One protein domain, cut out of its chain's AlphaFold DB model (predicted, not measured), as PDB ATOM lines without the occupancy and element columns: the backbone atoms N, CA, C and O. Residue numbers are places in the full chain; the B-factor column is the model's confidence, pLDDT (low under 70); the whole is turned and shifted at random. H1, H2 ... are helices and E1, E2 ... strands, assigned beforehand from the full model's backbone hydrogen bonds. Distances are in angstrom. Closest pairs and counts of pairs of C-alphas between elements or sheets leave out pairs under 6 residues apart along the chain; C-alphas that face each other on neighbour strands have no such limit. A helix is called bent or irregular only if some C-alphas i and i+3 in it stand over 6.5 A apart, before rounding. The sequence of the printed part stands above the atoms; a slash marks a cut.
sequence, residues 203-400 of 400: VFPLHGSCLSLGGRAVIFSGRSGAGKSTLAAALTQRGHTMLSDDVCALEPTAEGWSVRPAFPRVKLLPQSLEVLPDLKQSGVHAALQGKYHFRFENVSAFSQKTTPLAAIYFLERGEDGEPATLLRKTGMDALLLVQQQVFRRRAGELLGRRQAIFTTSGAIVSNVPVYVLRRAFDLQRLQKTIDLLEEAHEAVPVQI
ATOM      1  N   VAL A 203     -20.742   4.113 -21.956       97.19
ATOM      2  CA  VAL A 203     -19.625   4.819 -22.596       97.19
ATOM      3  C   VAL A 203     -18.339   4.457 -21.860       97.19
ATOM      4  O   VAL A 203     -18.329   4.388 -20.634       97.19
ATOM      5  N   PHE A 204     -17.247   4.187 -22.574       98.31
ATOM      6  CA  PHE A 204     -16.021   3.671 -21.966       98.31
ATOM      7  C   PHE A 204     -15.116   4.818 -21.492       98.31
ATOM      8  O   PHE A 204     -14.561   5.526 -22.333       98.31
ATOM      9  N   PRO A 205     -14.923   5.028 -20.172       98.06
ATOM     10  CA  PRO A 205     -14.129   6.146 -19.690       98.06
ATOM     11  C   PRO A 205     -12.665   5.723 -19.526       98.06
ATOM     12  O   PRO A 205     -12.325   4.893 -18.676       98.06
ATOM     13  N   LEU A 206     -11.775   6.313 -20.321       97.88
ATOM     14  CA  LEU A 206     -10.331   6.105 -20.226       97.88
ATOM     15  C   LEU A 206      -9.675   7.304 -19.534       97.88
ATOM     16  O   LEU A 206      -9.946   8.453 -19.876       97.88
ATOM     17  N   HIS A 207      -8.797   7.054 -18.562       96.19
ATOM     18  CA  HIS A 207      -8.042   8.117 -17.914       96.19
ATOM     19  C   HIS A 207      -6.972   8.664 -18.860       96.19
ATOM     20  O   HIS A 207      -6.060   7.934 -19.255       96.19
ATOM     21  N   GLY A 208      -7.026   9.950 -19.178       94.12
ATOM     22  CA  GLY A 208      -6.016  10.584 -20.014       94.12
ATOM     23  C   GLY A 208      -6.376  12.003 -20.418       94.12
ATOM     24  O   GLY A 208      -7.431  12.512 -20.049       94.12
ATOM     25  N   SER A 209      -5.482  12.609 -21.188       93.56
ATOM     26  CA  SER A 209      -5.707  13.875 -21.883       93.56
ATOM     27  C   SER A 209      -5.871  13.569 -23.371       93.56
ATOM     28  O   SER A 209      -5.058  12.833 -23.930       93.56
ATOM     29  N   CYS A 210      -6.908  14.102 -24.007       93.75
ATOM     30  CA  CYS A 210      -7.226  13.847 -25.405       93.75
ATOM     31  C   CYS A 210      -7.168  15.124 -26.234       93.75
ATOM     32  O   CYS A 210      -7.754  16.143 -25.860       93.75
ATOM     33  N   LEU A 211      -6.494  15.035 -27.379       92.62
ATOM     34  CA  LEU A 211      -6.367  16.113 -28.351       92.62
ATOM     35  C   LEU A 211      -6.748  15.631 -29.744       92.62
ATOM     36  O   LEU A 211      -6.607  14.452 -30.051       92.62
ATOM     37  N   SER A 212      -7.198  16.555 -30.583       91.69
ATOM     38  CA  SER A 212      -7.347  16.368 -32.021       91.69
ATOM     39  C   SER A 212      -6.070  16.821 -32.726       91.69
ATOM     40  O   SER A 212      -5.745  18.010 -32.690       91.69
ATOM     41  N   LEU A 213      -5.371  15.877 -33.357       90.94
ATOM     42  CA  LEU A 213      -4.220  16.101 -34.234       90.94
ATOM     43  C   LEU A 213      -4.677  15.784 -35.661       90.94
ATOM     44  O   LEU A 213      -5.110  14.664 -35.939       90.94
ATOM     45  N   GLY A 214      -4.661  16.778 -36.551       84.62
ATOM     46  CA  GLY A 214      -5.107  16.593 -37.940       84.62
ATOM     47  C   GLY A 214      -6.558  16.102 -38.076       84.62
ATOM     48  O   GLY A 214      -6.870  15.335 -38.982       84.62
ATOM     49  N   GLY A 215      -7.447  16.479 -37.147       88.00
ATOM     50  CA  GLY A 215      -8.853  16.050 -37.150       88.00
ATOM     51  C   GLY A 215      -9.108  14.657 -36.566       88.00
ATOM     52  O   GLY A 215     -10.245  14.188 -36.600       88.00
ATOM     53  N   ARG A 216      -8.086  13.992 -36.012       93.06
ATOM     54  CA  ARG A 216      -8.222  12.689 -35.347       93.06
ATOM     55  C   ARG A 216      -7.807  12.777 -33.888       93.06
ATOM     56  O   ARG A 216      -6.833  13.434 -33.536       93.06
ATOM     57  N   ALA A 217      -8.543  12.090 -33.028       95.12
ATOM     58  CA  ALA A 217      -8.302  12.087 -31.600       95.12
ATOM     59  C   ALA A 217      -7.104  11.200 -31.244       95.12
ATOM     60  O   ALA A 217      -6.978  10.076 -31.727       95.12
ATOM     61  N   VAL A 218      -6.256  11.676 -30.342       97.25
ATOM     62  CA  VAL A 218      -5.176  10.912 -29.710       97.25
ATOM     63  C   VAL A 218      -5.323  11.030 -28.204       97.25
ATOM     64  O   VAL A 218      -5.710  12.085 -27.699       97.25
ATOM     65  N   ILE A 219      -5.042   9.954 -27.473       97.56
ATOM     66  CA  ILE A 219      -5.161   9.948 -26.010       97.56
ATOM     67  C   ILE A 219      -3.799   9.715 -25.382       97.56
ATOM     68  O   ILE A 219      -3.168   8.689 -25.614       97.56
ATOM     69  N   PHE A 220      -3.391  10.632 -24.514       97.12
ATOM     70  CA  PHE A 220      -2.222  10.502 -23.659       97.12
ATOM     71  C   PHE A 220      -2.660   9.987 -22.291       97.12
ATOM     72  O   PHE A 220      -3.325  10.689 -21.530       97.12
ATOM     73  N   SER A 221      -2.289   8.752 -21.972       96.88
ATOM     74  CA  SER A 221      -2.641   8.042 -20.744       96.88
ATOM     75  C   SER A 221      -1.392   7.619 -19.965       96.88
ATOM     76  O   SER A 221      -0.270   7.729 -20.447       96.88
ATOM     77  N   GLY A 222      -1.553   7.177 -18.722       92.25
ATOM     78  CA  GLY A 222      -0.440   6.796 -17.852       92.25
ATOM     79  C   GLY A 222      -0.601   7.278 -16.417       92.25
ATOM     80  O   GLY A 222      -1.574   7.948 -16.058       92.25
ATOM     81  N   ARG A 223       0.382   6.948 -15.573       86.62
ATOM     82  CA  ARG A 223       0.337   7.213 -14.124       86.62
ATOM     83  C   ARG A 223       0.171   8.709 -13.818       86.62
ATOM     84  O   ARG A 223       0.491   9.587 -14.627       86.62
ATOM     85  N   SER A 224      -0.359   9.024 -12.635       81.62
ATOM     86  CA  SER A 224      -0.371  10.409 -12.146       81.62
ATOM     87  C   SER A 224       1.057  10.960 -12.124       81.62
ATOM     88  O   SER A 224       1.993  10.235 -11.795       81.62
ATOM     89  N   GLY A 225       1.228  12.215 -12.534       79.94
ATOM     90  CA  GLY A 225       2.548  12.835 -12.658       79.94
ATOM     91  C   GLY A 225       3.327  12.456 -13.920       79.94
ATOM     92  O   GLY A 225       4.392  13.015 -14.130       79.94
ATOM     93  N   ALA A 226       2.803  11.599 -14.811       85.12
ATOM     94  CA  ALA A 226       3.510  11.220 -16.040       85.12
ATOM     95  C   ALA A 226       3.651  12.354 -17.090       85.12
ATOM     96  O   ALA A 226       4.172  12.141 -18.180       85.12
ATOM     97  N   GLY A 227       3.147  13.557 -16.791       85.19
ATOM     98  CA  GLY A 227       3.193  14.710 -17.692       85.19
ATOM     99  C   GLY A 227       2.173  14.677 -18.836       85.19
ATOM    100  O   GLY A 227       2.421  15.311 -19.855       85.19
ATOM    101  N   LYS A 228       1.046  13.958 -18.687       89.31
ATOM    102  CA  LYS A 228      -0.056  13.907 -19.676       89.31
ATOM    103  C   LYS A 228      -0.589  15.305 -19.992       89.31
ATOM    104  O   LYS A 228      -0.529  15.750 -21.129       89.31
ATOM    105  N   SER A 229      -1.003  16.018 -18.947       81.25
ATOM    106  CA  SER A 229      -1.548  17.369 -19.042       81.25
ATOM    107  C   SER A 229      -0.501  18.383 -19.521       81.25
ATOM    108  O   SER A 229      -0.829  19.280 -20.283       81.25
ATOM    109  N   THR A 230       0.775  18.213 -19.151       84.12
ATOM    110  CA  THR A 230       1.880  19.053 -19.655       84.12
ATOM    111  C   THR A 230       2.093  18.862 -21.158       84.12
ATOM    112  O   THR A 230       2.206  19.843 -21.885       84.12
ATOM    113  N   LEU A 231       2.109  17.612 -21.637       88.69
ATOM    114  CA  LEU A 231       2.221  17.303 -23.064       88.69
ATOM    115  C   LEU A 231       0.997  17.804 -23.842       88.69
ATOM    116  O   LEU A 231       1.156  18.407 -24.896       88.69
ATOM    117  N   ALA A 232      -0.204  17.614 -23.289       87.69
ATOM    118  CA  ALA A 232      -1.443  18.148 -23.843       87.69
ATOM    119  C   ALA A 232      -1.382  19.671 -23.996       87.69
ATOM    120  O   ALA A 232      -1.620  20.188 -25.079       87.69
ATOM    121  N   ALA A 233      -0.992  20.394 -22.946       82.25
ATOM    122  CA  ALA A 233      -0.896  21.846 -23.002       82.25
ATOM    123  C   ALA A 233       0.132  22.336 -24.035       82.25
ATOM    124  O   ALA A 233      -0.137  23.306 -24.739       82.25
ATOM    125  N   ALA A 234       1.273  21.654 -24.166       85.19
ATOM    126  CA  ALA A 234       2.284  22.003 -25.160       85.19
ATOM    127  C   ALA A 234       1.821  21.731 -26.605       85.19
ATOM    128  O   ALA A 234       2.069  22.544 -27.489       85.19
ATOM    129  N   LEU A 235       1.090  20.637 -26.848       87.38
ATOM    130  CA  LEU A 235       0.439  20.385 -28.140       87.38
ATOM    131  C   LEU A 235      -0.644  21.432 -28.442       87.38
ATOM    132  O   LEU A 235      -0.728  21.914 -29.567       87.38
ATOM    133  N   THR A 236      -1.433  21.843 -27.446       84.19
ATOM    134  CA  THR A 236      -2.425  22.912 -27.627       84.19
ATOM    135  C   THR A 236      -1.769  24.240 -28.003       84.19
ATOM    136  O   THR A 236      -2.278  24.950 -28.866       84.19
ATOM    137  N   GLN A 237      -0.606  24.569 -27.425       81.81
ATOM    138  CA  GLN A 237       0.166  25.752 -27.830       81.81
ATOM    139  C   GLN A 237       0.666  25.686 -29.279       81.81
ATOM    140  O   GLN A 237       0.826  26.726 -29.910       81.81
ATOM    141  N   ARG A 238       0.863  24.484 -29.829       84.62
ATOM    142  CA  ARG A 238       1.181  24.276 -31.251       84.62
ATOM    143  C   ARG A 238      -0.047  24.282 -32.167       84.62
ATOM    144  O   ARG A 238       0.081  24.030 -33.358       84.62
ATOM    145  N   GLY A 239      -1.225  24.607 -31.636       84.00
ATOM    146  CA  GLY A 239      -2.456  24.771 -32.410       84.00
ATOM    147  C   GLY A 239      -3.353  23.533 -32.461       84.00
ATOM    148  O   GLY A 239      -4.418  23.586 -33.076       84.00
ATOM    149  N   HIS A 240      -2.982  22.434 -31.795       87.44
ATOM    150  CA  HIS A 240      -3.857  21.261 -31.691       87.44
ATOM    151  C   HIS A 240      -5.045  21.533 -30.767       87.44
ATOM    152  O   HIS A 240      -4.966  22.311 -29.817       87.44
ATOM    153  N   THR A 241      -6.178  20.881 -31.023       86.12
ATOM    154  CA  THR A 241      -7.410  21.148 -30.264       86.12
ATOM    155  C   THR A 241      -7.558  20.190 -29.091       86.12
ATOM    156  O   THR A 241      -7.582  18.976 -29.275       86.12
ATOM    157  N   MET A 242      -7.732  20.722 -27.883       86.88
ATOM    158  CA  MET A 242      -8.057  19.925 -26.699       86.88
ATOM    159  C   MET A 242      -9.506  19.416 -26.759       86.88
ATOM    160  O   MET A 242     -10.430  20.210 -26.936       86.88
ATOM    161  N   LEU A 243      -9.715  18.110 -26.568       89.56
ATOM    162  CA  LEU A 243     -11.048  17.486 -26.562       89.56
ATOM    163  C   LEU A 243     -11.539  17.172 -25.142       89.56
ATOM    164  O   LEU A 243     -12.703  17.410 -24.819       89.56
ATOM    165  N   SER A 244     -10.667  16.632 -24.289       89.00
ATOM    166  CA  SER A 244     -11.001  16.270 -22.904       89.00
ATOM    167  C   SER A 244      -9.748  16.094 -22.049       89.00
ATOM    168  O   SER A 244      -8.747  15.574 -22.538       89.00
ATOM    169  N   ASP A 245      -9.803  16.447 -20.766       86.75
ATOM    170  CA  ASP A 245      -8.758  16.128 -19.778       86.75
ATOM    171  C   ASP A 245      -9.329  15.262 -18.652       86.75
ATOM    172  O   ASP A 245     -10.514  15.342 -18.335       86.75
ATOM    173  N   ASP A 246      -8.470  14.457 -18.032       88.00
ATOM    174  CA  ASP A 246      -8.767  13.416 -17.037       88.00
ATOM    175  C   ASP A 246      -9.667  12.260 -17.498       88.00
ATOM    176  O   ASP A 246      -9.287  11.107 -17.273       88.00
ATOM    177  N   VAL A 247     -10.826  12.525 -18.107       94.38
ATOM    178  CA  VAL A 247     -11.806  11.511 -18.533       94.38
ATOM    179  C   VAL A 247     -12.038  11.616 -20.038       94.38
ATOM    180  O   VAL A 247     -12.685  12.542 -20.515       94.38
ATOM    181  N   CYS A 248     -11.529  10.640 -20.790       96.62
ATOM    182  CA  CYS A 248     -11.775  10.493 -22.222       96.62
ATOM    183  C   CYS A 248     -12.939   9.514 -22.427       96.62
ATOM    184  O   CYS A 248     -12.801   8.321 -22.144       96.62
ATOM    185  N   ALA A 249     -14.084  10.015 -22.887       97.62
ATOM    186  CA  ALA A 249     -15.296   9.229 -23.101       97.62
ATOM    187  C   ALA A 249     -15.274   8.576 -24.494       97.62
ATOM    188  O   ALA A 249     -15.426   9.267 -25.502       97.62
ATOM    189  N   LEU A 250     -15.059   7.257 -24.550       98.12
ATOM    190  CA  LEU A 250     -14.942   6.502 -25.801       98.12
ATOM    191  C   LEU A 250     -16.238   5.782 -26.146       98.12
ATOM    192  O   LEU A 250     -16.862   5.148 -25.290       98.12
ATOM    193  N   GLU A 251     -16.588   5.814 -27.424       95.44
ATOM    194  CA  GLU A 251     -17.738   5.102 -27.964       95.44
ATOM    195  C   GLU A 251     -17.393   4.374 -29.268       95.44
ATOM    196  O   GLU A 251     -16.553   4.856 -30.038       95.44
ATOM    197  N   PRO A 252     -18.025   3.216 -29.529       95.06
ATOM    198  CA  PRO A 252     -17.957   2.595 -30.839       95.06
ATOM    199  C   PRO A 252     -18.779   3.408 -31.848       95.06
ATOM    200  O   PRO A 252     -19.863   3.901 -31.540       95.06
ATOM    201  N   THR A 253     -18.279   3.504 -33.073       92.06
ATOM    202  CA  THR A 253     -18.951   4.114 -34.224       92.06
ATOM    203  C   THR A 253     -18.885   3.164 -35.421       92.06
ATOM    204  O   THR A 253     -18.199   2.141 -35.378       92.06
ATOM    205  N   ALA A 254     -19.586   3.488 -36.510       88.19
ATOM    206  CA  ALA A 254     -19.518   2.696 -37.743       88.19
ATOM    207  C   ALA A 254     -18.089   2.613 -38.323       88.19
ATOM    208  O   ALA A 254     -17.746   1.630 -38.972       88.19
ATOM    209  N   GLU A 255     -17.255   3.621 -38.052       86.00
ATOM    210  CA  GLU A 255     -15.880   3.744 -38.554       86.00
ATOM    211  C   GLU A 255     -14.821   3.242 -37.554       86.00
ATOM    212  O   GLU A 255     -13.622   3.335 -37.814       86.00
ATOM    213  N   GLY A 256     -15.240   2.701 -36.404       93.12
ATOM    214  CA  GLY A 256     -14.349   2.167 -35.378       93.12
ATOM    215  C   GLY A 256     -14.639   2.753 -34.002       93.12
ATOM    216  O   GLY A 256     -15.680   2.482 -33.413       93.12
ATOM    217  N   TRP A 257     -13.692   3.512 -33.458       97.25
ATOM    218  CA  TRP A 257     -13.808   4.133 -32.138       97.25
ATOM    219  C   TRP A 257     -13.667   5.637 -32.249       97.25
ATOM    220  O   TRP A 257     -12.827   6.125 -33.003       97.25
ATOM    221  N   SER A 258     -14.429   6.360 -31.436       97.06
ATOM    222  CA  SER A 258     -14.351   7.813 -31.363       97.06
ATOM    223  C   SER A 258     -14.365   8.314 -29.923       97.06
ATOM    224  O   SER A 258     -14.731   7.594 -28.993       97.06
ATOM    225  N   VAL A 259     -13.949   9.567 -29.753       96.88
ATOM    226  CA  VAL A 259     -13.953  10.287 -28.478       96.88
ATOM    227  C   VAL A 259     -15.054  11.338 -28.490       96.88
ATOM    228  O   VAL A 259     -15.137  12.142 -29.421       96.88
ATOM    229  N   ARG A 260     -15.863  11.359 -27.429       94.88
ATOM    230  CA  ARG A 260     -16.828  12.422 -27.136       94.88
ATOM    231  C   ARG A 260     -16.102  13.592 -26.448       94.88
ATOM    232  O   ARG A 260     -15.543  13.380 -25.369       94.88
ATOM    233  N   PRO A 261     -16.092  14.809 -27.023       91.44
ATOM    234  CA  PRO A 261     -15.449  15.969 -26.405       91.44
ATOM    235  C   PRO A 261     -16.135  16.352 -25.091       91.44
ATOM    236  O   PRO A 261     -17.361  16.427 -25.032       91.44
ATOM    237  N   ALA A 262     -15.357  16.622 -24.045       87.19
ATOM    238  CA  ALA A 262     -15.886  16.994 -22.734       87.19
ATOM    239  C   ALA A 262     -15.903  18.519 -22.562       87.19
ATOM    240  O   ALA A 262     -16.968  19.128 -22.542       87.19
ATOM    241  N   PHE A 263     -14.720  19.129 -22.451       77.75
ATOM    242  CA  PHE A 263     -14.522  20.573 -22.312       77.75
ATOM    243  C   PHE A 263     -13.037  20.935 -22.544       77.75
ATOM    244  O   PHE A 263     -12.153  20.138 -22.210       77.75
ATOM    245  N   PRO A 264     -12.722  22.133 -23.075       69.31
ATOM    246  CA  PRO A 264     -11.360  22.536 -23.444       69.31
ATOM    247  C   PRO A 264     -10.577  23.105 -22.243       69.31
ATOM    248  O   PRO A 264     -10.215  24.284 -22.204       69.31
ATOM    249  N   ARG A 265     -10.322  22.276 -21.225       70.50
ATOM    250  CA  ARG A 265      -9.553  22.643 -20.018       70.50
ATOM    251  C   ARG A 265      -8.372  21.698 -19.840       70.50
ATOM    252  O   ARG A 265      -8.508  20.518 -20.132       70.50
ATOM    253  N   VAL A 266      -7.262  22.187 -19.288       63.00
ATOM    254  CA  VAL A 266      -6.140  21.345 -18.832       63.00
ATOM    255  C   VAL A 266      -5.806  21.631 -17.365       63.00
ATOM    256  O   VAL A 266      -5.814  22.783 -16.919       63.00
ATOM    257  N   LYS A 267      -5.484  20.577 -16.603       67.38
ATOM    258  CA  LYS A 267      -4.956  20.671 -15.230       67.38
ATOM    259  C   LYS A 267      -3.427  20.606 -15.225       67.38
ATOM    260  O   LYS A 267      -2.847  19.552 -15.467       67.38
ATOM    261  N   LEU A 268      -2.750  21.701 -14.894       58.00
ATOM    262  CA  LEU A 268      -1.285  21.781 -14.884       58.00
ATOM    263  C   LEU A 268      -0.711  21.873 -13.473       58.00
ATOM    264  O   LEU A 268      -1.298  22.468 -12.578       58.00
ATOM    265  N   LEU A 269       0.477  21.306 -13.272       62.53
ATOM    266  CA  LEU A 269       1.280  21.577 -12.077       62.53
ATOM    267  C   LEU A 269       1.984  22.945 -12.223       62.53
ATOM    268  O   LEU A 269       2.308  23.321 -13.349       62.53
ATOM    269  N   PRO A 270       2.282  23.665 -11.126       61.03
ATOM    270  CA  PRO A 270       3.029  24.921 -11.121       61.03
ATOM    271  C   PRO A 270       4.300  24.872 -11.966       61.03
ATOM    272  O   PRO A 270       4.519  25.754 -12.787       61.03
ATOM    273  N   GLN A 271       5.082  23.797 -11.848       61.59
ATOM    274  CA  GLN A 271       6.330  23.622 -12.596       61.59
ATOM    275  C   GLN A 271       6.100  23.508 -14.111       61.59
ATOM    276  O   GLN A 271       6.983  23.817 -14.899       61.59
ATOM    277  N   SER A 272       4.906  23.086 -14.549       65.19
ATOM    278  CA  SER A 272       4.564  23.059 -15.979       65.19
ATOM    279  C   SER A 272       4.384  24.461 -16.572       65.19
ATOM    280  O   SER A 272       4.437  24.598 -17.788       65.19
ATOM    281  N   LEU A 273       4.185  25.498 -15.747       66.25
ATOM    282  CA  LEU A 273       4.007  26.878 -16.216       66.25
ATOM    283  C   LEU A 273       5.313  27.597 -16.520       66.25
ATOM    284  O   LEU A 273       5.302  28.562 -17.276       66.25
ATOM    285  N   GLU A 274       6.434  27.127 -15.973       64.56
ATOM    286  CA  GLU A 274       7.753  27.705 -16.253       64.56
ATOM    287  C   GLU A 274       8.124  27.598 -17.737       64.56
ATOM    288  O   GLU A 274       8.890  28.411 -18.245       64.56
ATOM    289  N   VAL A 275       7.541  26.628 -18.445       62.06
ATOM    290  CA  VAL A 275       7.828  26.344 -19.858       62.06
ATOM    291  C   VAL A 275       6.654  26.616 -20.794       62.06
ATOM    292  O   VAL A 275       6.794  26.464 -22.002       62.06
ATOM    293  N   LEU A 276       5.513  27.040 -20.245       66.19
ATOM    294  CA  LEU A 276       4.321  27.451 -20.990       66.19
ATOM    295  C   LEU A 276       3.932  28.882 -20.564       66.19
ATOM    296  O   LEU A 276       2.840  29.082 -20.020       66.19
ATOM    297  N   PRO A 277       4.821  29.882 -20.747       60.31
ATOM    298  CA  PRO A 277       4.643  31.226 -20.191       60.31
ATOM    299  C   PRO A 277       3.376  31.918 -20.706       60.31
ATOM    300  O   PRO A 277       2.744  32.663 -19.959       60.31
ATOM    301  N   ASP A 278       2.950  31.605 -21.929       61.31
ATOM    302  CA  ASP A 278       1.751  32.182 -22.540       61.31
ATOM    303  C   ASP A 278       0.465  31.752 -21.810       61.31
ATOM    304  O   ASP A 278      -0.473  32.536 -21.678       61.31
ATOM    305  N   LEU A 279       0.433  30.546 -21.221       59.97
ATOM    306  CA  LEU A 279      -0.721  30.092 -20.429       59.97
ATOM    307  C   LEU A 279      -0.839  30.827 -19.096       59.97
ATOM    308  O   LEU A 279      -1.941  30.978 -18.571       59.97
ATOM    309  N   LYS A 280       0.277  31.343 -18.572       54.41
ATOM    310  CA  LYS A 280       0.295  32.157 -17.353       54.41
ATOM    311  C   LYS A 280      -0.489  33.465 -17.524       54.41
ATOM    312  O   LYS A 280      -0.962  33.997 -16.529       54.41
ATOM    313  N   GLN A 281      -0.622  33.959 -18.757       48.69
ATOM    314  CA  GLN A 281      -1.309  35.215 -19.076       48.69
ATOM    315  C   GLN A 281      -2.806  35.021 -19.386       48.69
ATOM    316  O   GLN A 281      -3.579  35.951 -19.203       48.69
ATOM    317  N   SER A 282      -3.224  33.806 -19.765       51.47
ATOM    318  CA  SER A 282      -4.597  33.459 -20.200       51.47
ATOM    319  C   SER A 282      -5.639  33.234 -19.083       51.47
ATOM    320  O   SER A 282      -6.674  32.621 -19.313       51.47
ATOM    321  N   GLY A 283      -5.340  33.660 -17.852       51.53
ATOM    322  CA  GLY A 283      -6.297  33.809 -16.749       51.53
ATOM    323  C   GLY A 283      -7.364  32.718 -16.541       51.53
ATOM    324  O   GLY A 283      -8.515  32.926 -16.880       51.53
ATOM    325  N   VAL A 284      -7.039  31.648 -15.802       49.66
ATOM    326  CA  VAL A 284      -7.904  31.100 -14.729       49.66
ATOM    327  C   VAL A 284      -6.974  30.505 -13.667       49.66
ATOM    328  O   VAL A 284      -6.317  29.488 -13.884       49.66
ATOM    329  N   HIS A 285      -6.888  31.147 -12.502       50.16
ATOM    330  CA  HIS A 285      -6.043  30.699 -11.398       50.16
ATOM    331  C   HIS A 285      -6.910  30.199 -10.253       50.16
ATOM    332  O   HIS A 285      -7.401  30.973  -9.441       50.16
ATOM    333  N   ALA A 286      -7.039  28.885 -10.150       47.53
ATOM    334  CA  ALA A 286      -7.306  28.263  -8.866       47.53
ATOM    335  C   ALA A 286      -6.256  27.191  -8.647       47.53
ATOM    336  O   ALA A 286      -6.167  26.231  -9.415       47.53
ATOM    337  N   ALA A 287      -5.404  27.428  -7.654       42.97
ATOM    338  CA  ALA A 287      -4.450  26.450  -7.178       42.97
ATOM    339  C   ALA A 287      -5.190  25.514  -6.225       42.97
ATOM    340  O   ALA A 287      -5.509  25.902  -5.107       42.97
ATOM    341  N   LEU A 288      -5.438  24.282  -6.654       47.22
ATOM    342  CA  LEU A 288      -5.988  23.245  -5.792       47.22
ATOM    343  C   LEU A 288      -4.981  22.122  -5.644       47.22
ATOM    344  O   LEU A 288      -4.510  21.562  -6.634       47.22
ATOM    345  N   GLN A 289      -4.586  21.852  -4.397       50.28
ATOM    346  CA  GLN A 289      -3.541  20.878  -4.056       50.28
ATOM    347  C   GLN A 289      -2.241  21.076  -4.859       50.28
ATOM    348  O   GLN A 289      -1.580  20.118  -5.259       50.28
ATOM    349  N   GLY A 290      -1.895  22.335  -5.150       54.97
ATOM    350  CA  GLY A 290      -0.730  22.669  -5.962       54.97
ATOM    351  C   GLY A 290      -0.880  22.314  -7.444       54.97
ATOM    352  O   GLY A 290       0.119  21.987  -8.067       54.97
ATOM    353  N   LYS A 291      -2.090  22.348  -8.021       56.50
ATOM    354  CA  LYS A 291      -2.343  22.315  -9.472       56.50
ATOM    355  C   LYS A 291      -3.193  23.506  -9.895       56.50
ATOM    356  O   LYS A 291      -4.150  23.850  -9.215       56.50
ATOM    357  N   TYR A 292      -2.855  24.091 -11.034       61.25
ATOM    358  CA  TYR A 292      -3.584  25.166 -11.688       61.25
ATOM    359  C   TYR A 292      -4.479  24.623 -12.799       61.25
ATOM    360  O   TYR A 292      -4.179  23.617 -13.444       61.25
ATOM    361  N   HIS A 293      -5.578  25.317 -13.045       63.78
ATOM    362  CA  HIS A 293      -6.596  24.906 -13.993       63.78
ATOM    363  C   HIS A 293      -6.753  25.942 -15.096       63.78
ATOM    364  O   HIS A 293      -7.351  26.981 -14.858       63.78
ATOM    365  N   PHE A 294      -6.293  25.628 -16.303       61.78
ATOM    366  CA  PHE A 294      -6.333  26.561 -17.424       61.78
ATOM    367  C   PHE A 294      -7.483  26.226 -18.356       61.78
ATOM    368  O   PHE A 294      -7.618  25.084 -18.808       61.78
ATOM    369  N   ARG A 295      -8.314  27.231 -18.632       63.50
ATOM    370  CA  ARG A 295      -9.242  27.209 -19.759       63.50
ATOM    371  C   ARG A 295      -8.526  27.842 -20.944       63.50
ATOM    372  O   ARG A 295      -7.915  28.890 -20.788       63.50
ATOM    373  N   PHE A 296      -8.607  27.225 -22.114       62.03
ATOM    374  CA  PHE A 296      -8.086  27.854 -23.323       62.03
ATOM    375  C   PHE A 296      -9.151  28.822 -23.858       62.03
ATOM    376  O   PHE A 296     -10.263  28.399 -24.173       62.03
ATOM    377  N   GLU A 297      -8.830  30.120 -23.902       49.53
ATOM    378  CA  GLU A 297      -9.769  31.211 -24.230       49.53
ATOM    379  C   GLU A 297     -10.263  31.185 -25.689       49.53
ATOM    380  O   GLU A 297     -11.344  31.692 -25.981       49.53
ATOM    381  N   ASN A 298      -9.565  30.491 -26.595       48.09
ATOM    382  CA  ASN A 298     -10.021  30.249 -27.971       48.09
ATOM    383  C   ASN A 298     -11.093  29.137 -28.043       48.09
ATOM    384  O   ASN A 298     -10.953  28.136 -28.747       48.09
ATOM    385  N   VAL A 299     -12.196  29.324 -27.311       47.44
ATOM    386  CA  VAL A 299     -13.369  28.428 -27.257       47.44
ATOM    387  C   VAL A 299     -14.112  28.366 -28.600       47.44
ATOM    388  O   VAL A 299     -14.813  27.391 -28.859       47.44
ATOM    389  N   SER A 300     -13.905  29.328 -29.506       40.78
ATOM    390  CA  SER A 300     -14.427  29.272 -30.882       40.78
ATOM    391  C   SER A 300     -13.908  28.069 -31.688       40.78
ATOM    392  O   SER A 300     -14.520  27.710 -32.691       40.78
ATOM    393  N   ALA A 301     -12.832  27.411 -31.232       51.88
ATOM    394  CA  ALA A 301     -12.286  26.178 -31.803       51.88
ATOM    395  C   ALA A 301     -12.685  24.896 -31.038       51.88
ATOM    396  O   ALA A 301     -12.304  23.799 -31.453       51.88
ATOM    397  N   PHE A 302     -13.437  24.984 -29.928       69.81
ATOM    398  CA  PHE A 302     -13.909  23.785 -29.232       69.81
ATOM    399  C   PHE A 302     -14.981  23.085 -30.069       69.81
ATOM    400  O   PHE A 302     -16.144  23.489 -30.114       69.81
ATOM    401  N   SER A 303     -14.575  22.010 -30.737       72.75
ATOM    402  CA  SER A 303     -15.493  21.146 -31.462       72.75
ATOM    403  C   SER A 303     -16.296  20.297 -30.482       72.75
ATOM    404  O   SER A 303     -15.740  19.480 -29.753       72.75
ATOM    405  N   GLN A 304     -17.618  20.440 -30.527       83.44
ATOM    406  CA  GLN A 304     -18.569  19.545 -29.859       83.44
ATOM    407  C   GLN A 304     -18.795  18.232 -30.636       83.44
ATOM    408  O   GLN A 304     -19.543  17.361 -30.194       83.44
ATOM    409  N   LYS A 305     -18.162  18.069 -31.805       86.62
ATOM    410  CA  LYS A 305     -18.308  16.871 -32.638       86.62
ATOM    411  C   LYS A 305     -17.456  15.732 -32.094       86.62
ATOM    412  O   LYS A 305     -16.278  15.927 -31.806       86.62
ATOM    413  N   THR A 306     -18.043  14.543 -32.033       92.06
ATOM    414  CA  THR A 306     -17.320  13.290 -31.806       92.06
ATOM    415  C   THR A 306     -16.188  13.134 -32.831       92.06
ATOM    416  O   THR A 306     -16.406  13.307 -34.029       92.06
ATOM    417  N   THR A 307     -14.990  12.778 -32.358       94.50
ATOM    418  CA  THR A 307     -13.764  12.732 -33.174       94.50
ATOM    419  C   THR A 307     -13.211  11.303 -33.248       94.50
ATOM    420  O   THR A 307     -13.006  10.698 -32.190       94.50
ATOM    421  N   PRO A 308     -12.925  10.748 -34.443       96.44
ATOM    422  CA  PRO A 308     -12.367   9.401 -34.592       96.44
ATOM    423  C   PRO A 308     -11.034   9.223 -33.857       96.44
ATOM    424  O   PRO A 308     -10.120  10.031 -34.014       96.44
ATOM    425  N   LEU A 309     -10.901   8.150 -33.080       97.56
ATOM    426  CA  LEU A 309      -9.715   7.832 -32.290       97.56
ATOM    427  C   LEU A 309      -8.634   7.189 -33.170       97.56
ATOM    428  O   LEU A 309      -8.816   6.100 -33.706       97.56
ATOM    429  N   ALA A 310      -7.491   7.862 -33.300       97.06
ATOM    430  CA  ALA A 310      -6.340   7.388 -34.060       97.06
ATOM    431  C   ALA A 310      -5.386   6.519 -33.235       97.06
ATOM    432  O   ALA A 310      -4.875   5.534 -33.760       97.06
ATOM    433  N   ALA A 311      -5.110   6.877 -31.976       97.81
ATOM    434  CA  ALA A 311      -4.153   6.145 -31.146       97.81
ATOM    435  C   ALA A 311      -4.293   6.440 -29.644       97.81
ATOM    436  O   ALA A 311      -4.780   7.497 -29.232       97.81
ATOM    437  N   ILE A 312      -3.797   5.509 -28.824       98.44
ATOM    438  CA  ILE A 312      -3.620   5.680 -27.377       98.44
ATOM    439  C   ILE A 312      -2.132   5.546 -27.041       98.44
ATOM    440  O   ILE A 312      -1.516   4.510 -27.295       98.44
ATOM    441  N   TYR A 313      -1.570   6.576 -26.417       98.19
ATOM    442  CA  TYR A 313      -0.184   6.656 -25.973       98.19
ATOM    443  C   TYR A 313      -0.108   6.550 -24.452       98.19
ATOM    444  O   TYR A 313      -0.610   7.411 -23.734       98.19
ATOM    445  N   PHE A 314       0.559   5.520 -23.944       97.44
ATOM    446  CA  PHE A 314       0.867   5.361 -22.529       97.44
ATOM    447  C   PHE A 314       2.236   5.973 -22.235       97.44
ATOM    448  O   PHE A 314       3.248   5.527 -22.770       97.44
ATOM    449  N   LEU A 315       2.262   7.009 -21.402       95.00
ATOM    450  CA  LEU A 315       3.470   7.756 -21.079       95.00
ATOM    451  C   LEU A 315       4.318   6.976 -20.076       95.00
ATOM    452  O   LEU A 315       3.870   6.673 -18.965       95.00
ATOM    453  N   GLU A 316       5.567   6.730 -20.455       92.88
ATOM    454  CA  GLU A 316       6.586   6.118 -19.614       92.88
ATOM    455  C   GLU A 316       7.783   7.063 -19.473       92.88
ATOM    456  O   GLU A 316       8.202   7.727 -20.425       92.88
ATOM    457  N   ARG A 317       8.330   7.144 -18.258       88.81
ATOM    458  CA  ARG A 317       9.504   7.972 -17.990       88.81
ATOM    459  C   ARG A 317      10.758   7.250 -18.486       88.81
ATOM    460  O   ARG A 317      11.083   6.174 -17.992       88.81
ATOM    461  N   GLY A 318      11.433   7.871 -19.443       87.12
ATOM    462  CA  GLY A 318      12.796   7.542 -19.847       87.12
ATOM    463  C   GLY A 318      13.834   8.226 -18.958       87.12
ATOM    464  O   GLY A 318      13.496   9.074 -18.124       87.12
ATOM    465  N   GLU A 319      15.092   7.850 -19.145       86.12
ATOM    466  CA  GLU A 319      16.227   8.467 -18.458       86.12
ATOM    467  C   GLU A 319      16.493   9.882 -18.986       86.12
ATOM    468  O   GLU A 319      16.114  10.240 -20.106       86.12
ATOM    469  N   ASP A 320      17.139  10.717 -18.170       80.38
ATOM    470  CA  ASP A 320      17.489  12.072 -18.585       80.38
ATOM    471  C   ASP A 320      18.459  12.007 -19.774       80.38
ATOM    472  O   ASP A 320      19.470  11.310 -19.751       80.38
ATOM    473  N   GLY A 321      18.128  12.718 -20.852       78.38
ATOM    474  CA  GLY A 321      18.902  12.665 -22.090       78.38
ATOM    475  C   GLY A 321      18.512  11.546 -23.068       78.38
ATOM    476  O   GLY A 321      19.001  11.567 -24.202       78.38
ATOM    477  N   GLU A 322      17.598  10.642 -22.708       84.62
ATOM    478  CA  GLU A 322      17.052   9.625 -23.619       84.62
ATOM    479  C   GLU A 322      16.141  10.283 -24.687       84.62
ATOM    480  O   GLU A 322      15.363  11.193 -24.361       84.62
ATOM    481  N   PRO A 323      16.237   9.904 -25.978       86.44
ATOM    482  CA  PRO A 323      15.303  10.376 -26.999       86.44
ATOM    483  C   PRO A 323      13.894   9.809 -26.772       86.44
ATOM    484  O   PRO A 323      13.722   8.734 -26.199       86.44
ATOM    485  N   ALA A 324      12.875  10.527 -27.248       91.75
ATOM    486  CA  ALA A 324      11.512  10.013 -27.233       91.75
ATOM    487  C   ALA A 324      11.380   8.824 -28.202       91.75
ATOM    488  O   ALA A 324      11.882   8.881 -29.323       91.75
ATOM    489  N   THR A 325      10.706   7.756 -27.777       93.81
ATOM    490  CA  THR A 325      10.466   6.562 -28.602       93.81
ATOM    491  C   THR A 325       9.015   6.101 -28.514       93.81
ATOM    492  O   THR A 325       8.356   6.248 -27.481       93.81
ATOM    493  N   LEU A 326       8.519   5.527 -29.615       96.19
ATOM    494  CA  LEU A 326       7.182   4.947 -29.725       96.19
ATOM    495  C   LEU A 326       7.283   3.428 -29.870       96.19
ATOM    496  O   LEU A 326       7.752   2.916 -30.884       96.19
ATOM    497  N   LEU A 327       6.802   2.699 -28.866       96.69
ATOM    498  CA  LEU A 327       6.785   1.238 -28.866       96.69
ATOM    499  C   LEU A 327       5.353   0.738 -29.018       96.69
ATOM    500  O   LEU A 327       4.553   0.845 -28.086       96.69
ATOM    501  N   ARG A 328       5.017   0.175 -30.185       97.81
ATOM    502  CA  ARG A 328       3.683  -0.389 -30.427       97.81
ATOM    503  C   ARG A 328       3.449  -1.601 -29.524       97.81
ATOM    504  O   ARG A 328       4.252  -2.532 -29.503       97.81
ATOM    505  N   LYS A 329       2.326  -1.606 -28.811       98.12
ATOM    506  CA  LYS A 329       1.850  -2.737 -28.009       98.12
ATOM    507  C   LYS A 329       0.668  -3.395 -28.701       98.12
ATOM    508  O   LYS A 329      -0.128  -2.737 -29.365       98.12
ATOM    509  N   THR A 330       0.570  -4.711 -28.566       97.25
ATOM    510  CA  THR A 330      -0.477  -5.520 -29.202       97.25
ATOM    511  C   THR A 330      -0.950  -6.614 -28.251       97.25
ATOM    512  O   THR A 330      -0.327  -6.852 -27.214       97.25
ATOM    513  N   GLY A 331      -2.069  -7.258 -28.590       96.62
ATOM    514  CA  GLY A 331      -2.599  -8.388 -27.834       96.62
ATOM    515  C   GLY A 331      -2.766  -8.064 -26.349       96.62
ATOM    516  O   GLY A 331      -3.398  -7.072 -25.981       96.62
ATOM    517  N   MET A 332      -2.184  -8.906 -25.496       96.94
ATOM    518  CA  MET A 332      -2.364  -8.790 -24.052       96.94
ATOM    519  C   MET A 332      -1.660  -7.591 -23.425       96.94
ATOM    520  O   MET A 332      -2.224  -6.973 -22.527       96.94
ATOM    521  N   ASP A 333      -0.499  -7.193 -23.939       97.75
ATOM    522  CA  ASP A 333       0.212  -6.020 -23.426       97.75
ATOM    523  C   ASP A 333      -0.621  -4.745 -23.606       97.75
ATOM    524  O   ASP A 333      -0.761  -3.948 -22.678       97.75
ATOM    525  N   ALA A 334      -1.226  -4.572 -24.786       98.12
ATOM    526  CA  ALA A 334      -2.112  -3.441 -25.054       98.12
ATOM    527  C   ALA A 334      -3.371  -3.494 -24.178       98.12
ATOM    528  O   ALA A 334      -3.773  -2.476 -23.608       98.12
ATOM    529  N   LEU A 335      -3.976  -4.682 -24.038       98.19
ATOM    530  CA  LEU A 335      -5.176  -4.857 -23.223       98.19
ATOM    531  C   LEU A 335      -4.922  -4.485 -21.761       98.19
ATOM    532  O   LEU A 335      -5.728  -3.771 -21.164       98.19
ATOM    533  N   LEU A 336      -3.808  -4.945 -21.185       97.12
ATOM    534  CA  LEU A 336      -3.447  -4.651 -19.799       97.12
ATOM    535  C   LEU A 336      -3.228  -3.152 -19.582       97.12
ATOM    536  O   LEU A 336      -3.723  -2.616 -18.590       97.12
ATOM    537  N   LEU A 337      -2.559  -2.465 -20.513       97.25
ATOM    538  CA  LEU A 337      -2.365  -1.016 -20.444       97.25
ATOM    539  C   LEU A 337      -3.705  -0.265 -20.428       97.25
ATOM    540  O   LEU A 337      -3.951   0.531 -19.520       97.25
ATOM    541  N   VAL A 338      -4.603  -0.568 -21.371       98.00
ATOM    542  CA  VAL A 338      -5.940   0.051 -21.437       98.00
ATOM    543  C   VAL A 338      -6.744  -0.244 -20.175       98.00
ATOM    544  O   VAL A 338      -7.282   0.674 -19.556       98.00
ATOM    545  N   GLN A 339      -6.766  -1.499 -19.723       96.56
ATOM    546  CA  GLN A 339      -7.511  -1.898 -18.531       96.56
ATOM    547  C   GLN A 339      -7.020  -1.246 -17.238       96.56
ATOM    548  O   GLN A 339      -7.819  -1.025 -16.326       96.56
ATOM    549  N   GLN A 340      -5.722  -0.966 -17.121       95.19
ATOM    550  CA  GLN A 340      -5.163  -0.274 -15.959       95.19
ATOM    551  C   GLN A 340      -5.560   1.203 -15.912       95.19
ATOM    552  O   GLN A 340      -5.542   1.798 -14.837       95.19
ATOM    553  N   GLN A 341      -5.922   1.784 -17.055       96.50
ATOM    554  CA  GLN A 341      -6.280   3.194 -17.167       96.50
ATOM    555  C   GLN A 341      -7.785   3.421 -17.325       96.50
ATOM    556  O   GLN A 341      -8.204   4.560 -17.506       96.50
ATOM    557  N   VAL A 342      -8.627   2.387 -17.198       97.75
ATOM    558  CA  VAL A 342     -10.085   2.574 -17.121       97.75
ATOM    559  C   VAL A 342     -10.412   3.446 -15.909       97.75
ATOM    560  O   VAL A 342     -10.128   3.094 -14.757       97.75
ATOM    561  N   PHE A 343     -11.012   4.606 -16.165       96.19
ATOM    562  CA  PHE A 343     -11.259   5.608 -15.141       96.19
ATOM    563  C   PHE A 343     -12.276   5.079 -14.123       96.19
ATOM    564  O   PHE A 343     -13.344   4.580 -14.479       96.19
ATOM    565  N   ARG A 344     -11.916   5.133 -12.834       96.06
ATOM    566  CA  ARG A 344     -12.664   4.510 -11.722       96.06
ATOM    567  C   ARG A 344     -13.086   3.055 -11.994       96.06
ATOM    568  O   ARG A 344     -14.166   2.644 -11.576       96.06
ATOM    569  N   ARG A 345     -12.228   2.247 -12.635       96.56
ATOM    570  CA  ARG A 345     -12.494   0.834 -12.981       96.56
ATOM    571  C   ARG A 345     -13.230   0.044 -11.898       96.56
ATOM    572  O   ARG A 345     -14.213  -0.622 -12.200       96.56
ATOM    573  N   ARG A 346     -12.766   0.114 -10.645       97.00
ATOM    574  CA  ARG A 346     -13.367  -0.634  -9.531       97.00
ATOM    575  C   ARG A 346     -14.842  -0.282  -9.322       97.00
ATOM    576  O   ARG A 346     -15.630  -1.191  -9.098       97.00
ATOM    577  N   ALA A 347     -15.213   0.993  -9.435       97.25
ATOM    578  CA  ALA A 347     -16.602   1.431  -9.335       97.25
ATOM    579  C   ALA A 347     -17.444   0.889 -10.500       97.25
ATOM    580  O   ALA A 347     -18.515   0.336 -10.272       97.25
ATOM    581  N   GLY A 348     -16.921   0.935 -11.731       97.31
ATOM    582  CA  GLY A 348     -17.572   0.313 -12.891       97.31
ATOM    583  C   GLY A 348     -17.761  -1.202 -12.735       97.31
ATOM    584  O   GLY A 348     -18.822  -1.739 -13.038       97.31
ATOM    585  N   GLU A 349     -16.768  -1.914 -12.196       97.56
ATOM    586  CA  GLU A 349     -16.912  -3.341 -11.884       97.56
ATOM    587  C   GLU A 349     -17.994  -3.604 -10.831       97.56
ATOM    588  O   GLU A 349     -18.745  -4.567 -10.979       97.56
ATOM    589  N   LEU A 350     -18.080  -2.764  -9.792       97.75
ATOM    590  CA  LEU A 350     -19.112  -2.864  -8.759       97.75
ATOM    591  C   LEU A 350     -20.513  -2.566  -9.303       97.75
ATOM    592  O   LEU A 350     -21.451  -3.204  -8.850       97.75
ATOM    593  N   LEU A 351     -20.651  -1.720 -10.331       97.19
ATOM    594  CA  LEU A 351     -21.900  -1.537 -11.090       97.19
ATOM    595  C   LEU A 351     -22.287  -2.759 -11.953       97.19
ATOM    596  O   LEU A 351     -23.218  -2.689 -12.751       97.19
ATOM    597  N   GLY A 352     -21.550  -3.870 -11.868       96.94
ATOM    598  CA  GLY A 352     -21.784  -5.058 -12.690       96.94
ATOM    599  C   GLY A 352     -21.211  -4.958 -14.108       96.94
ATOM    600  O   GLY A 352     -21.435  -5.844 -14.928       96.94
ATOM    601  N   ARG A 353     -20.416  -3.925 -14.424       96.88
ATOM    602  CA  ARG A 353     -19.876  -3.696 -15.780       96.88
ATOM    603  C   ARG A 353     -18.565  -4.435 -16.056       96.88
ATOM    604  O   ARG A 353     -17.955  -4.200 -17.092       96.88
ATOM    605  N   ARG A 354     -18.107  -5.338 -15.178       97.06
ATOM    606  CA  ARG A 354     -16.798  -6.015 -15.316       97.06
ATOM    607  C   ARG A 354     -16.607  -6.681 -16.683       97.06
ATOM    608  O   ARG A 354     -15.577  -6.464 -17.318       97.06
ATOM    609  N   GLN A 355     -17.584  -7.470 -17.135       97.69
ATOM    610  CA  GLN A 355     -17.506  -8.146 -18.432       97.69
ATOM    611  C   GLN A 355     -17.516  -7.135 -19.584       97.69
ATOM    612  O   GLN A 355     -16.664  -7.213 -20.461       97.69
ATOM    613  N   ALA A 356     -18.416  -6.147 -19.540       97.38
ATOM    614  CA  ALA A 356     -18.490  -5.094 -20.549       97.38
ATOM    615  C   ALA A 356     -17.176  -4.302 -20.649       97.38
ATOM    616  O   ALA A 356     -16.663  -4.113 -21.744       97.38
ATOM    617  N   ILE A 357     -16.573  -3.913 -19.520       98.00
ATOM    618  CA  ILE A 357     -15.269  -3.232 -19.476       98.00
ATOM    619  C   ILE A 357     -14.193  -4.091 -20.146       98.00
ATOM    620  O   ILE A 357     -13.425  -3.578 -20.960       98.00
ATOM    621  N   PHE A 358     -14.132  -5.389 -19.832       98.06
ATOM    622  CA  PHE A 358     -13.155  -6.301 -20.430       98.06
ATOM    623  C   PHE A 358     -13.350  -6.424 -21.948       98.06
ATOM    624  O   PHE A 358     -12.403  -6.210 -22.706       98.06
ATOM    625  N   THR A 359     -14.578  -6.715 -22.388       97.88
ATOM    626  CA  THR A 359     -14.935  -6.877 -23.804       97.88
ATOM    627  C   THR A 359     -14.674  -5.603 -24.598       97.88
ATOM    628  O   THR A 359     -14.035  -5.658 -25.647       97.88
ATOM    629  N   THR A 360     -15.090  -4.446 -24.079       97.81
ATOM    630  CA  THR A 360     -14.852  -3.153 -24.720       97.81
ATOM    631  C   THR A 360     -13.363  -2.825 -24.794       97.81
ATOM    632  O   THR A 360     -12.894  -2.389 -25.840       97.81
ATOM    633  N   SER A 361     -12.590  -3.102 -23.738       98.19
ATOM    634  CA  SER A 361     -11.131  -2.920 -23.779       98.19
ATOM    635  C   SER A 361     -10.497  -3.764 -24.891       98.19
ATOM    636  O   SER A 361      -9.635  -3.270 -25.612       98.19
ATOM    637  N   GLY A 362     -10.950  -5.012 -25.061       97.69
ATOM    638  CA  GLY A 362     -10.530  -5.892 -26.156       97.69
ATOM    639  C   GLY A 362     -10.854  -5.307 -27.530       97.69
ATOM    640  O   GLY A 362      -9.975  -5.199 -28.380       97.69
ATOM    641  N   ALA A 363     -12.094  -4.856 -27.722       97.25
ATOM    642  CA  ALA A 363     -12.538  -4.249 -28.973       97.25
ATOM    643  C   ALA A 363     -11.777  -2.955 -29.318       97.25
ATOM    644  O   ALA A 363     -11.507  -2.709 -30.496       97.25
ATOM    645  N   ILE A 364     -11.395  -2.155 -28.317       97.81
ATOM    646  CA  ILE A 364     -10.543  -0.975 -28.505       97.81
ATOM    647  C   ILE A 364      -9.167  -1.408 -29.010       97.81
ATOM    648  O   ILE A 364      -8.759  -0.971 -30.081       97.81
ATOM    649  N   VAL A 365      -8.460  -2.302 -28.310       97.50
ATOM    650  CA  VAL A 365      -7.074  -2.659 -28.684       97.50
ATOM    651  C   VAL A 365      -6.964  -3.454 -29.988       97.50
ATOM    652  O   VAL A 365      -5.885  -3.517 -30.573       97.50
ATOM    653  N   SER A 366      -8.062  -4.048 -30.462       95.69
ATOM    654  CA  SER A 366      -8.130  -4.678 -31.784       95.69
ATOM    655  C   SER A 366      -8.207  -3.675 -32.938       95.69
ATOM    656  O   SER A 366      -7.782  -4.011 -34.039       95.69
ATOM    657  N   ASN A 367      -8.734  -2.467 -32.708       94.50
ATOM    658  CA  ASN A 367      -9.016  -1.487 -33.767       94.50
ATOM    659  C   ASN A 367      -8.222  -0.182 -33.620       94.50
ATOM    660  O   ASN A 367      -8.072   0.561 -34.584       94.50
ATOM    661  N   VAL A 368      -7.702   0.094 -32.426       97.38
ATOM    662  CA  VAL A 368      -6.992   1.328 -32.096       97.38
ATOM    663  C   VAL A 368      -5.533   0.998 -31.782       97.38
ATOM    664  O   VAL A 368      -5.261   0.237 -30.847       97.38
ATOM    665  N   PRO A 369      -4.572   1.566 -32.528       97.88
ATOM    666  CA  PRO A 369      -3.158   1.493 -32.196       97.88
ATOM    667  C   PRO A 369      -2.859   1.946 -30.759       97.88
ATOM    668  O   PRO A 369      -3.210   3.052 -30.343       97.88
ATOM    669  N   VAL A 370      -2.160   1.091 -30.013       98.50
ATOM    670  CA  VAL A 370      -1.672   1.385 -28.664       98.50
ATOM    671  C   VAL A 370      -0.151   1.465 -28.677       98.50
ATOM    672  O   VAL A 370       0.523   0.552 -29.157       98.50
ATOM    673  N   TYR A 371       0.390   2.534 -28.104       98.38
ATOM    674  CA  TYR A 371       1.824   2.769 -27.995       98.38
ATOM    675  C   TYR A 371       2.222   3.048 -26.554       98.38
ATOM    676  O   TYR A 371       1.474   3.659 -25.796       98.38
ATOM    677  N   VAL A 372       3.438   2.658 -26.193       97.62
ATOM    678  CA  VAL A 372       4.157   3.271 -25.078       97.62
ATOM    679  C   VAL A 372       5.007   4.402 -25.650       97.62
ATOM    680  O   VAL A 372       5.838   4.157 -26.526       97.62
ATOM    681  N   LEU A 373       4.776   5.625 -25.172       96.31
ATOM    682  CA  LEU A 373       5.609   6.793 -25.442       96.31
ATOM    683  C   LEU A 373       6.603   6.934 -24.290       96.31
ATOM    684  O   LEU A 373       6.260   7.453 -23.222       96.31
ATOM    685  N   ARG A 374       7.829   6.458 -24.507       93.62
ATOM    686  CA  ARG A 374       8.915   6.582 -23.535       93.62
ATOM    687  C   ARG A 374       9.696   7.855 -23.823       93.62
ATOM    688  O   ARG A 374      10.150   8.049 -24.946       93.62
ATOM    689  N   ARG A 375       9.827   8.736 -22.828       90.00
ATOM    690  CA  ARG A 375      10.529  10.024 -22.976       90.00
ATOM    691  C   ARG A 375      11.147  10.507 -21.670       90.00
ATOM    692  O   ARG A 375      10.580  10.288 -20.597       90.00
ATOM    693  N   ALA A 376      12.247  11.247 -21.766       84.06
ATOM    694  CA  ALA A 376      12.770  12.016 -20.641       84.06
ATOM    695  C   ALA A 376      11.729  13.042 -20.146       84.06
ATOM    696  O   ALA A 376      10.914  13.561 -20.921       84.06
ATOM    697  N   PHE A 377      11.762  13.371 -18.854       77.25
ATOM    698  CA  PHE A 377      10.959  14.465 -18.277       77.25
ATOM    699  C   PHE A 377      11.719  15.791 -18.331       77.25
ATOM    700  O   PHE A 377      11.612  16.631 -17.444       77.25
ATOM    701  N   ASP A 378      12.478  15.964 -19.407       74.50
ATOM    702  CA  ASP A 378      13.180  17.192 -19.723       74.50
ATOM    703  C   ASP A 378      12.277  18.068 -20.594       74.50
ATOM    704  O   ASP A 378      11.917  17.715 -21.722       74.50
ATOM    705  N   LEU A 379      11.902  19.220 -20.045       68.00
ATOM    706  CA  LEU A 379      11.020  20.172 -20.701       68.00
ATOM    707  C   LEU A 379      11.675  20.812 -21.937       68.00
ATOM    708  O   LEU A 379      10.958  21.179 -22.864       68.00
ATOM    709  N   GLN A 380      13.011  20.866 -22.026       68.62
ATOM    710  CA  GLN A 380      13.716  21.372 -23.214       68.62
ATOM    711  C   GLN A 380      13.567  20.437 -24.420       68.62
ATOM    712  O   GLN A 380      13.616  20.868 -25.572       68.62
ATOM    713  N   ARG A 381      13.352  19.142 -24.169       75.75
ATOM    714  CA  ARG A 381      13.164  18.109 -25.201       75.75
ATOM    715  C   ARG A 381      11.700  17.813 -25.499       75.75
ATOM    716  O   ARG A 381      11.412  16.964 -26.345       75.75
ATOM    717  N   LEU A 382      10.779  18.520 -24.843       83.44
ATOM    718  CA  LEU A 382       9.347  18.377 -25.079       83.44
ATOM    719  C   LEU A 382       9.000  18.641 -26.548       83.44
ATOM    720  O   LEU A 382       8.220  17.887 -27.113       83.44
ATOM    721  N   GLN A 383       9.659  19.611 -27.192       84.94
ATOM    722  CA  GLN A 383       9.443  19.903 -28.615       84.94
ATOM    723  C   GLN A 383       9.735  18.697 -29.511       84.94
ATOM    724  O   GLN A 383       8.869  18.298 -30.271       84.94
ATOM    725  N   LYS A 384      10.862  18.001 -29.306       87.81
ATOM    726  CA  LYS A 384      11.181  16.779 -30.071       87.81
ATOM    727  C   LYS A 384      10.165  15.654 -29.862       87.81
ATOM    728  O   LYS A 384       9.966  14.828 -30.743       87.81
ATOM    729  N   THR A 385       9.558  15.584 -28.674       90.75
ATOM    730  CA  THR A 385       8.472  14.627 -28.407       90.75
ATOM    731  C   THR A 385       7.230  14.991 -29.210       90.75
ATOM    732  O   THR A 385       6.549  14.101 -29.708       90.75
ATOM    733  N   ILE A 386       6.927  16.284 -29.309       90.88
ATOM    734  CA  ILE A 386       5.786  16.768 -30.075       90.88
ATOM    735  C   ILE A 386       6.013  16.554 -31.570       90.88
ATOM    736  O   ILE A 386       5.143  15.970 -32.200       90.88
ATOM    737  N   ASP A 387       7.184  16.918 -32.095       91.38
ATOM    738  CA  ASP A 387       7.523  16.715 -33.507       91.38
ATOM    739  C   ASP A 387       7.369  15.225 -33.888       91.38
ATOM    740  O   ASP A 387       6.702  14.901 -34.864       91.38
ATOM    741  N   LEU A 388       7.847  14.294 -33.044       92.88
ATOM    742  CA  LEU A 388       7.657  12.846 -33.238       92.88
ATOM    743  C   LEU A 388       6.175  12.420 -33.298       92.88
ATOM    744  O   LEU A 388       5.821  11.498 -34.034       92.88
ATOM    745  N   LEU A 389       5.311  13.030 -32.482       93.69
ATOM    746  CA  LEU A 389       3.875  12.731 -32.463       93.69
ATOM    747  C   LEU A 389       3.162  13.325 -33.679       93.69
ATOM    748  O   LEU A 389       2.296  12.665 -34.248       93.69
ATOM    749  N   GLU A 390       3.521  14.543 -34.075       92.44
ATOM    750  CA  GLU A 390       3.001  15.194 -35.277       92.44
ATOM    751  C   GLU A 390       3.397  14.396 -36.522       92.44
ATOM    752  O   GLU A 390       2.510  13.979 -37.258       92.44
ATOM    753  N   GLU A 391       4.673  14.035 -36.688       91.19
ATOM    754  CA  GLU A 391       5.149  13.184 -37.792       91.19
ATOM    755  C   GLU A 391       4.389  11.847 -37.867       91.19
ATOM    756  O   GLU A 391       4.002  11.393 -38.948       91.19
ATOM    757  N   ALA A 392       4.115  11.221 -36.715       89.75
ATOM    758  CA  ALA A 392       3.361   9.969 -36.642       89.75
ATOM    759  C   ALA A 392       1.891  10.100 -37.091       89.75
ATOM    760  O   ALA A 392       1.271   9.089 -37.434       89.75
ATOM    761  N   HIS A 393       1.329  11.313 -37.093       88.19
ATOM    762  CA  HIS A 393      -0.064  11.588 -37.450       88.19
ATOM    763  C   HIS A 393      -0.240  12.379 -38.755       88.19
ATOM    764  O   HIS A 393      -1.282  12.238 -39.391       88.19
ATOM    765  N   GLU A 394       0.766  13.124 -39.210       77.88
ATOM    766  CA  GLU A 394       0.814  13.755 -40.535       77.88
ATOM    767  C   GLU A 394       1.006  12.719 -41.654       77.88
ATOM    768  O   GLU A 394       0.485  12.883 -42.756       77.88
ATOM    769  N   ALA A 395       1.682  11.601 -41.366       55.28
ATOM    770  CA  ALA A 395       1.919  10.520 -42.326       55.28
ATOM    771  C   ALA A 395       0.672   9.666 -42.658       55.28
ATOM    772  O   ALA A 395       0.765   8.724 -43.450       55.28
ATOM    773  N   VAL A 396      -0.493   9.962 -42.071       46.03
ATOM    774  CA  VAL A 396      -1.762   9.291 -42.384       46.03
ATOM    775  C   VAL A 396      -2.579  10.221 -43.285       46.03
ATOM    776  O   VAL A 396      -3.198  11.152 -42.772       46.03
ATOM    777  N   PRO A 397      -2.607  10.013 -44.616       35.62
ATOM    778  CA  PRO A 397      -3.353  10.898 -45.497       35.62
ATOM    779  C   PRO A 397      -4.834  10.879 -45.114       35.62
ATOM    780  O   PRO A 397      -5.458   9.819 -45.016       35.62
ATOM    781  N   VAL A 398      -5.390  12.074 -44.915       32.44
ATOM    782  CA  VAL A 398      -6.833  12.304 -44.941       32.44
ATOM    783  C   VAL A 398      -7.291  11.882 -46.335       32.44
ATOM    784  O   VAL A 398      -6.968  12.545 -47.320       32.44
ATOM    785  N   GLN A 399      -7.966  10.739 -46.446       28.86
ATOM    786  CA  GLN A 399      -8.736  10.453 -47.652       28.86
ATOM    787  C   GLN A 399      -9.902  11.444 -47.652       28.86
ATOM    788  O   GLN A 399     -10.792  11.342 -46.809       28.86
ATOM    789  N   ILE A 400      -9.785  12.460 -48.511       32.09
ATOM    790  CA  ILE A 400     -10.808  13.477 -48.791       32.09
ATOM    791  C   ILE A 400     -11.982  12.829 -49.517       32.09
ATOM    792  O   ILE A 400     -11.711  12.019 -50.437       32.09
TER     793      ILE A 400
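AT A GLANCE: This is residues 203 to 400 of the 400 residues of an uncharacterized protein of Terriglobus albidus (UniProt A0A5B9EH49). A strongly twisted sheet of nine strands, with the long, bent strand E9 running through it, makes the core; it curls round H5, which folds back on H4 at one end, while H1 and H6 pack on it towards the other. A small head of low confidence, the strand pair E7 and E8 with the short helices H2 and H3, lies beyond H1. The printed part has 198 residues with six named helices and eleven named strands, in the order E1 E2 E3 H1 E4 E5 E6 E7 H2 H3 E8 E9 E10 H4 H5 E11 H6. The class is mixed and the sheet branched; the whole is compact, with a radius of gyration of the C-alphas of 16.3 A and spans of 45 by 38 by 33 A.

HOW THE PARTS SIT: Start at edge strand E1, residues 204 to 207, antiparallel to E5, residues 247 to 253, with N 204 and O 250 2.9 A apart. Next, E2, residues 209 to 213, and E3, residues 216 to 221, form an antiparallel hairpin, N 211 to O 218 3.1 A; E4, residues 241 to 244, is antiparallel on the other side of E2, N 210 to O 244 2.8 A. H1, residues 228 to 237, is on this sheet; its closest C-alphas to E2 are Lys 228 and Ser 209, 6.1 A. E5 and E6, residues 256 to 260, are a hairpin, N 251 to O 258 3.0 A. E7, residues 265 to 268, pairs antiparallel with E8, residues 292 to 295, N 268 to O 292 2.8 A; its closest C-alphas to H1 are Leu 268 and Ser 229, 6.1 A. Between them, H2, residues 270 to 273, and H3, residues 277 to 281, are close but not clearly touching, closest C-alphas Leu 273 and Lys 280, 6.6 A. E9, residues 307 to 317, bends by 57 degrees at residue 310: parallel E3 lies on one side, N 313 to O 219 2.8 A; antiparallel E6, N 309 to O 257 2.8 A, and parallel E11, residues 370 to 375, N 314 to O 371 2.8 A, on the other. Edge strand E10, residues 325 to 329, is antiparallel to E11, N 327 to O 372 2.9 A. H4, residues 331 to 340, and H5, residues 345 to 367, a helical hairpin on the same face of the sheet, touch, closest C-alphas Leu 335 and Val 365, 6.2 A, opposite ways at a shallow tilt of 34.9 degrees, only just short of steep. H6, residues 379 to 394, is on the sheet and with residues 382 to 386 alone touches H1, about perpendicular at 73 degrees, closest C-alphas Ile 386 and Leu 235, 6.7 A. Every O i to N i+4 pair is within hydrogen-bond range in H1 and H4, 13 of 19 in H5, 10 of 12 in H6 and 0 of 1 in H3, where 2 of 2 O i to N i+3 pairs are; H2 is too short for one.

IN THESE COORDINATES: Find C-alpha 204, where E1 begins, at (-16.021, 3.671, -21.966). E9 runs 28.2 A from C-alpha 307 at (-13.764, 12.732, -33.174). H5 is 21.2 A long and irregular, C-alphas 351 and 354 being 8.0 A apart; H6, 23.2 A, is irregular too, C-alphas 380 and 383 being 7.0 A apart, and ends at C-alpha 394, (0.814, 13.755, -40.535).

THE WHOLE: The C-alphas farthest apart, those of Gln 281 and Gln 355, are 46.3 A apart. The printed part has no cut, and the link E8 to E9 is long. Look for low pLDDT at residues 264, 266 to 302, 379 to 380 and 395 to 400; the mean of the printed part is 83.5.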